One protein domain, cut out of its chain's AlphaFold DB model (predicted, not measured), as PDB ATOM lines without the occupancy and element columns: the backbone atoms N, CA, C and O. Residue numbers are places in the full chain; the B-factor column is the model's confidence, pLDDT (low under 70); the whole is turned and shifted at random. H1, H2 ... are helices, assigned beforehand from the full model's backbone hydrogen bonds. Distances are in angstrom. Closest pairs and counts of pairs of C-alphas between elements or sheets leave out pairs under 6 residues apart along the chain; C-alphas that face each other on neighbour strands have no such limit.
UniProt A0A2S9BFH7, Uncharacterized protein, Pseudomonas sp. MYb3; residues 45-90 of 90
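This is residues 45 to 90 of the 90 residues of an uncharacterized protein of Pseudomonas sp. MYb3 (UniProt A0A2S9BFH7). There is little regular structure here: an elongated chain of loops with the one-turn helix H1 at one end and H2 at the other, where residues 84 to 90, of which 84 to 87 belong to H2, stick out. Residues 45 to 67 have no named element; within them 46 to 47 pair antiparallel with 63 to 64. The printed part has 46 residues, two named helices, H1 then H2, and no named strand; the class is all helix, with 13 residues in named elements. It is only just compact, close to loose, with a radius of gyration of the C-alphas of 10.9 A and spans of 33 by 20 by 16 A.

Begin at C-alpha 45, at (-31.316, -5.178, -2.226). Find C-alpha 68 at (-18.591, -2.249, -5.964); from there H1 runs through residues 68 to 72, 6.1 A. H2, residues 80 to 87, runs 10.5 A to C-alpha 87 at (-11.314, -2.270, 17.437).

H1 and H2 are apart, no C-alpha of one within 8 A of the other. In H1 every O i to N i+4 pair is within hydrogen-bond range; in H2, 3 of 4 are.

The farthest C-alphas, of Asp 45 and Pro 90, are 35.6 A apart. The printed part has no cut, and the link from H1 to H2 is short, 7 residues. Look for pLDDT under 70 at residues 87 to 90.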
ATOM      1  N   ASP A  45     -32.414  -5.917  -1.590       96.56
ATOM      2  CA  ASP A  45     -31.316  -5.178  -2.226       96.56
ATOM      3  C   ASP A  45     -30.052  -5.109  -1.353       96.56
ATOM      4  O   ASP A  45     -29.006  -4.638  -1.799       96.56
ATOM      5  N   HIS A  46     -30.126  -5.572  -0.100       97.19
ATOM      6  CA  HIS A  46     -29.069  -5.385   0.893       97.19
ATOM      7  C   HIS A  46     -28.623  -6.698   1.539       97.19
ATOM      8  O   HIS A  46     -29.383  -7.652   1.690       97.19
ATOM      9  N   TYR A  47     -27.369  -6.737   1.968       96.75
ATOM     10  CA  TYR A  47     -26.888  -7.676   2.966       96.75
ATOM     11  C   TYR A  47     -27.312  -7.176   4.350       96.75
ATOM     12  O   TYR A  47     -27.004  -6.046   4.733       96.75
ATOM     13  N   ILE A  48     -28.038  -8.027   5.080       96.75
ATOM     14  CA  ILE A  48     -28.713  -7.692   6.350       96.75
ATOM     15  C   ILE A  48     -28.202  -8.516   7.540       96.75
ATOM     16  O   ILE A  48     -28.649  -8.325   8.668       96.75
ATOM     17  N   GLN A  49     -27.285  -9.447   7.290       96.62
ATOM     18  CA  GLN A  49     -26.698 -10.326   8.295       96.62
ATOM     19  C   GLN A  49     -25.215 -10.021   8.437       96.62
ATOM     20  O   GLN A  49     -24.535  -9.766   7.442       96.62
ATOM     21  N   CYS A  50     -24.740 -10.059   9.678       95.94
ATOM     22  CA  CYS A  50     -23.345  -9.892  10.027       95.94
ATOM     23  C   CYS A  50     -22.498 -10.916   9.272       95.94
ATOM     24  O   CYS A  50     -22.818 -12.105   9.281       95.94
ATOM     25  N   ARG A  51     -21.406 -10.451   8.663       94.56
ATOM     26  CA  ARG A  51     -20.443 -11.296   7.950       94.56
ATOM     27  C   ARG A  51     -19.928 -12.455   8.804       94.56
ATOM     28  O   ARG A  51     -19.824 -13.565   8.299       94.56
ATOM     29  N   ASP A  52     -19.627 -12.182  10.072       93.25
ATOM     30  CA  ASP A  52     -18.818 -13.092  10.888       93.25
ATOM     31  C   ASP A  52     -19.675 -14.002  11.778       93.25
ATOM     32  O   ASP A  52     -19.373 -15.181  11.928       93.25
ATOM     33  N   CYS A  53     -20.773 -13.484  12.340       94.19
ATOM     34  CA  CYS A  53     -21.638 -14.245  13.250       94.19
ATOM     35  C   CYS A  53     -23.049 -14.521  12.709       94.19
ATOM     36  O   CYS A  53     -23.848 -15.162  13.386       94.19
ATOM     37  N   GLY A  54     -23.403 -13.999  11.529       94.06
ATOM     38  CA  GLY A  54     -24.730 -14.177  10.925       94.06
ATOM     39  C   GLY A  54     -25.875 -13.418  11.612       94.06
ATOM     40  O   GLY A  54     -27.002 -13.439  11.116       94.06
ATOM     41  N   ALA A  55     -25.615 -12.716  12.721       95.62
ATOM     42  CA  ALA A  55     -26.625 -11.940  13.435       95.62
ATOM     43  C   ALA A  55     -27.242 -10.858  12.541       95.62
ATOM     44  O   ALA A  55     -26.550 -10.214  11.751       95.62
ATOM     45  N   PHE A  56     -28.541 -10.616  12.687       95.44
ATOM     46  CA  PHE A  56     -29.207  -9.544  11.957       95.44
ATOM     47  C   PHE A  56     -28.654  -8.175  12.376       95.44
ATOM     48  O   PHE A  56     -28.571  -7.866  13.566       95.44
ATOM     49  N   VAL A  57     -28.276  -7.350  11.401       94.62
ATOM     50  CA  VAL A  57     -27.709  -6.020  11.652       94.62
ATOM     51  C   VAL A  57     -28.767  -4.928  11.543       94.62
ATOM     52  O   VAL A  57     -29.733  -5.034  10.785       94.62
ATOM     53  N   GLN A  58     -28.574  -3.839  12.288       92.62
ATOM     54  CA  GLN A  58     -29.454  -2.674  12.217       92.62
ATOM     55  C   GLN A  58     -29.421  -2.039  10.818       92.62
ATOM     56  O   GLN A  58     -28.395  -2.042  10.139       92.62
ATOM     57  N   LYS A  59     -30.556  -1.468  10.402       93.19
ATOM     58  CA  LYS A  59     -30.815  -1.027   9.021       93.19
ATOM     59  C   LYS A  59     -29.805  -0.016   8.477       93.19
ATOM     60  O   LYS A  59     -29.460  -0.065   7.298       93.19
ATOM     61  N   TRP A  60     -29.287   0.853   9.339       91.94
ATOM     62  CA  TRP A  60     -28.260   1.836   8.991       91.94
ATOM     63  C   TRP A  60     -26.914   1.189   8.624       91.94
ATOM     64  O   TRP A  60     -26.211   1.712   7.764       91.94
ATOM     65  N   ARG A  61     -26.611  -0.004   9.157       92.31
ATOM     66  CA  ARG A  61     -25.413  -0.793   8.812       92.31
ATOM     67  C   ARG A  61     -25.577  -1.657   7.564       92.31
ATOM     68  O   ARG A  61     -24.606  -2.276   7.151       92.31
ATOM     69  N   TRP A  62     -26.776  -1.766   6.988       94.69
ATOM     70  CA  TRP A  62     -27.008  -2.620   5.821       94.69
ATOM     71  C   TRP A  62     -26.156  -2.194   4.627       94.69
ATOM     72  O   TRP A  62     -26.093  -1.014   4.290       94.69
ATOM     73  N   VAL A  63     -25.564  -3.177   3.953       94.94
ATOM     74  CA  VAL A  63     -24.694  -2.957   2.791       94.94
ATOM     75  C   VAL A  63     -25.455  -3.313   1.525       94.94
ATOM     76  O   VAL A  63     -25.989  -4.416   1.425       94.94
ATOM     77  N   ARG A  64     -25.506  -2.413   0.541       95.31
ATOM     78  CA  ARG A  64     -26.125  -2.705  -0.759       95.31
ATOM     79  C   ARG A  64     -25.391  -3.830  -1.487       95.31
ATOM     80  O   ARG A  64     -24.161  -3.853  -1.524       95.31
ATOM     81  N   LYS A  65     -26.141  -4.742  -2.107       95.56
ATOM     82  CA  LYS A  65     -25.568  -5.887  -2.835       95.56
ATOM     83  C   LYS A  65     -24.824  -5.491  -4.105       95.56
ATOM     84  O   LYS A  65     -23.892  -6.188  -4.490       95.56
ATOM     85  N   ASP A  66     -25.227  -4.386  -4.720       95.06
ATOM     86  CA  ASP A  66     -24.646  -3.842  -5.946       95.06
ATOM     87  C   ASP A  66     -23.490  -2.860  -5.696       95.06
ATOM     88  O   ASP A  66     -22.910  -2.333  -6.642       95.06
ATOM     89  N   HIS A  67     -23.123  -2.618  -4.434       94.00
ATOM     90  CA  HIS A  67     -21.977  -1.775  -4.127       94.00
ATOM     91  C   HIS A  67     -20.688  -2.421  -4.672       94.00
ATOM     92  O   HIS A  67     -20.464  -3.609  -4.416       94.00
ATOM     93  N   PRO A  68     -19.789  -1.676  -5.348       93.75
ATOM     94  CA  PRO A  68     -18.591  -2.249  -5.964       93.75
ATOM     95  C   PRO A  68     -17.745  -3.091  -5.005       93.75
ATOM     96  O   PRO A  68     -17.349  -4.196  -5.355       93.75
ATOM     97  N   GLN A  69     -17.541  -2.629  -3.766       91.62
ATOM     98  CA  GLN A  69     -16.802  -3.390  -2.746       91.62
ATOM     99  C   GLN A  69     -17.559  -4.641  -2.271       91.62
ATOM    100  O   GLN A  69     -16.949  -5.643  -1.901       91.62
ATOM    101  N   ALA A  70     -18.893  -4.617  -2.287       91.75
ATOM    102  CA  ALA A  70     -19.698  -5.779  -1.923       91.75
ATOM    103  C   ALA A  70     -19.616  -6.881  -2.991       91.75
ATOM    104  O   ALA A  70     -19.663  -8.067  -2.645       91.75
ATOM    105  N   ILE A  71     -19.449  -6.481  -4.256       93.50
ATOM    106  CA  ILE A  71     -19.239  -7.363  -5.407       93.50
ATOM    107  C   ILE A  71     -17.798  -7.888  -5.441       93.50
ATOM    108  O   ILE A  71     -17.598  -9.096  -5.509       93.50
ATOM    109  N   SER A  72     -16.794  -7.006  -5.391       92.81
ATOM    110  CA  SER A  72     -15.393  -7.376  -5.647       92.81
ATOM    111  C   SER A  72     -14.656  -7.916  -4.424       92.81
ATOM    112  O   SER A  72     -13.816  -8.799  -4.555       92.81
ATOM    113  N   GLN A  73     -14.967  -7.399  -3.235       90.44
ATOM    114  CA  GLN A  73     -14.248  -7.706  -1.992       90.44
ATOM    115  C   GLN A  73     -15.119  -8.457  -0.986       90.44
ATOM    116  O   GLN A  73     -14.721  -8.662   0.157       90.44
ATOM    117  N   GLY A  74     -16.337  -8.844  -1.383       89.56
ATOM    118  CA  GLY A  74     -17.267  -9.514  -0.483       89.56
ATOM    119  C   GLY A  74     -17.615  -8.657   0.733       89.56
ATOM    120  O   GLY A  74     -17.862  -9.201   1.804       89.56
ATOM    121  N   TRP A  75     -17.624  -7.326   0.599       92.19
ATOM    122  CA  TRP A  75     -18.008  -6.445   1.696       92.19
ATOM    123  C   TRP A  75     -19.443  -6.751   2.156       92.19
ATOM    124  O   TRP A  75     -20.374  -6.875   1.353       92.19
ATOM    125  N   ARG A  76     -19.602  -6.937   3.465       94.50
ATOM    126  CA  ARG A  76     -20.831  -7.326   4.168       94.50
ATOM    127  C   ARG A  76     -20.892  -6.539   5.479       94.50
ATOM    128  O   ARG A  76     -19.842  -6.120   5.969       94.50
ATOM    129  N   PRO A  77     -22.082  -6.325   6.057       94.94
ATOM    130  CA  PRO A  77     -22.190  -5.575   7.298       94.94
ATOM    131  C   PRO A  77     -21.590  -6.349   8.478       94.94
ATOM    132  O   PRO A  77     -21.551  -7.581   8.473       94.94
ATOM    133  N   LEU A  78     -21.189  -5.623   9.521       93.69
ATOM    134  CA  LEU A  78     -20.780  -6.173  10.815       93.69
ATOM    135  C   LEU A  78     -21.726  -5.683  11.912       93.69
ATOM    136  O   LEU A  78     -22.102  -4.505  11.942       93.69
ATOM    137  N   CYS A  79     -22.125  -6.577  12.819       93.44
ATOM    138  CA  CYS A  79     -22.834  -6.168  14.030       93.44
ATOM    139  C   CYS A  79     -21.884  -5.413  14.975       93.44
ATOM    140  O   CYS A  79     -20.667  -5.528  14.834       93.44
ATOM    141  N   GLY A  80     -22.439  -4.646  15.922       87.81
ATOM    142  CA  GLY A  80     -21.643  -3.874  16.889       87.81
ATOM    143  C   GLY A  80     -20.611  -4.749  17.599       87.81
ATOM    144  O   GLY A  80     -19.427  -4.508  17.464       87.81
ATOM    145  N   SER A  81     -21.046  -5.869  18.179       89.38
ATOM    146  CA  SER A  81     -20.148  -6.785  18.894       89.38
ATOM    147  C   SER A  81     -19.000  -7.342  18.040       89.38
ATOM    148  O   SER A  81     -17.871  -7.392  18.513       89.38
ATOM    149  N   CYS A  82     -19.250  -7.749  16.788       90.31
ATOM    150  CA  CYS A  82     -18.167  -8.219  15.918       90.31
ATOM    151  C   CYS A  82     -17.213  -7.085  15.541       90.31
ATOM    152  O   CYS A  82     -16.020  -7.329  15.459       90.31
ATOM    153  N   PHE A  83     -17.725  -5.871  15.323       86.88
ATOM    154  CA  PHE A  83     -16.903  -4.699  15.032       86.88
ATOM    155  C   PHE A  83     -16.031  -4.302  16.230       86.88
ATOM    156  O   PHE A  83     -14.823  -4.171  16.082       86.88
ATOM    157  N   ASP A  84     -16.617  -4.233  17.425       84.81
ATOM    158  CA  ASP A  84     -15.913  -3.887  18.662       84.81
ATOM    159  C   ASP A  84     -14.786  -4.891  18.971       84.81
ATOM    160  O   ASP A  84     -13.758  -4.530  19.536       84.81
ATOM    161  N   ASN A  85     -14.931  -6.157  18.565       78.38
ATOM    162  CA  ASN A  85     -13.867  -7.158  18.686       78.38
ATOM    163  C   ASN A  85     -12.665  -6.898  17.753       78.38
ATOM    164  O   ASN A  85     -11.577  -7.388  18.043       78.38
ATOM    165  N   TYR A  86     -12.837  -6.155  16.653       73.44
ATOM    166  CA  TYR A  86     -11.732  -5.719  15.787       73.44
ATOM    167  C   TYR A  86     -11.072  -4.436  16.293       73.44
ATOM    168  O   TYR A  86      -9.854  -4.317  16.205       73.44
ATOM    169  N   ASP A  87     -11.849  -3.509  16.853       61.88
ATOM    170  CA  ASP A  87     -11.314  -2.270  17.437       61.88
ATOM    171  C   ASP A  87     -10.522  -2.529  18.729       61.88
ATOM    172  O   ASP A  87      -9.643  -1.753  19.089       61.88
ATOM    173  N   ASN A  88     -10.801  -3.647  19.407       57.75
ATOM    174  CA  ASN A  88     -10.068  -4.115  20.585       57.75
ATOM    175  C   ASN A  88      -8.902  -5.070  20.254       57.75
ATOM    176  O   ASN A  88      -8.418  -5.772  21.146       57.75
ATOM    177  N   TYR A  89      -8.451  -5.136  18.996       39.50
ATOM    178  CA  TYR A  89      -7.221  -5.859  18.663       39.50
ATOM    179  C   TYR A  89      -6.015  -5.045  19.180       39.50
ATOM    180  O   TYR A  89      -5.909  -3.872  18.821       39.50
ATOM    181  N   PRO A  90      -5.153  -5.605  20.052       54.00
ATOM    182  CA  PRO A  90      -3.982  -4.899  20.578       54.00
ATOM    183  C   PRO A  90      -2.969  -4.522  19.491       54.00
ATOM    184  O   PRO A  90      -2.885  -5.247  18.468       54.00
TER     185      PRO A  90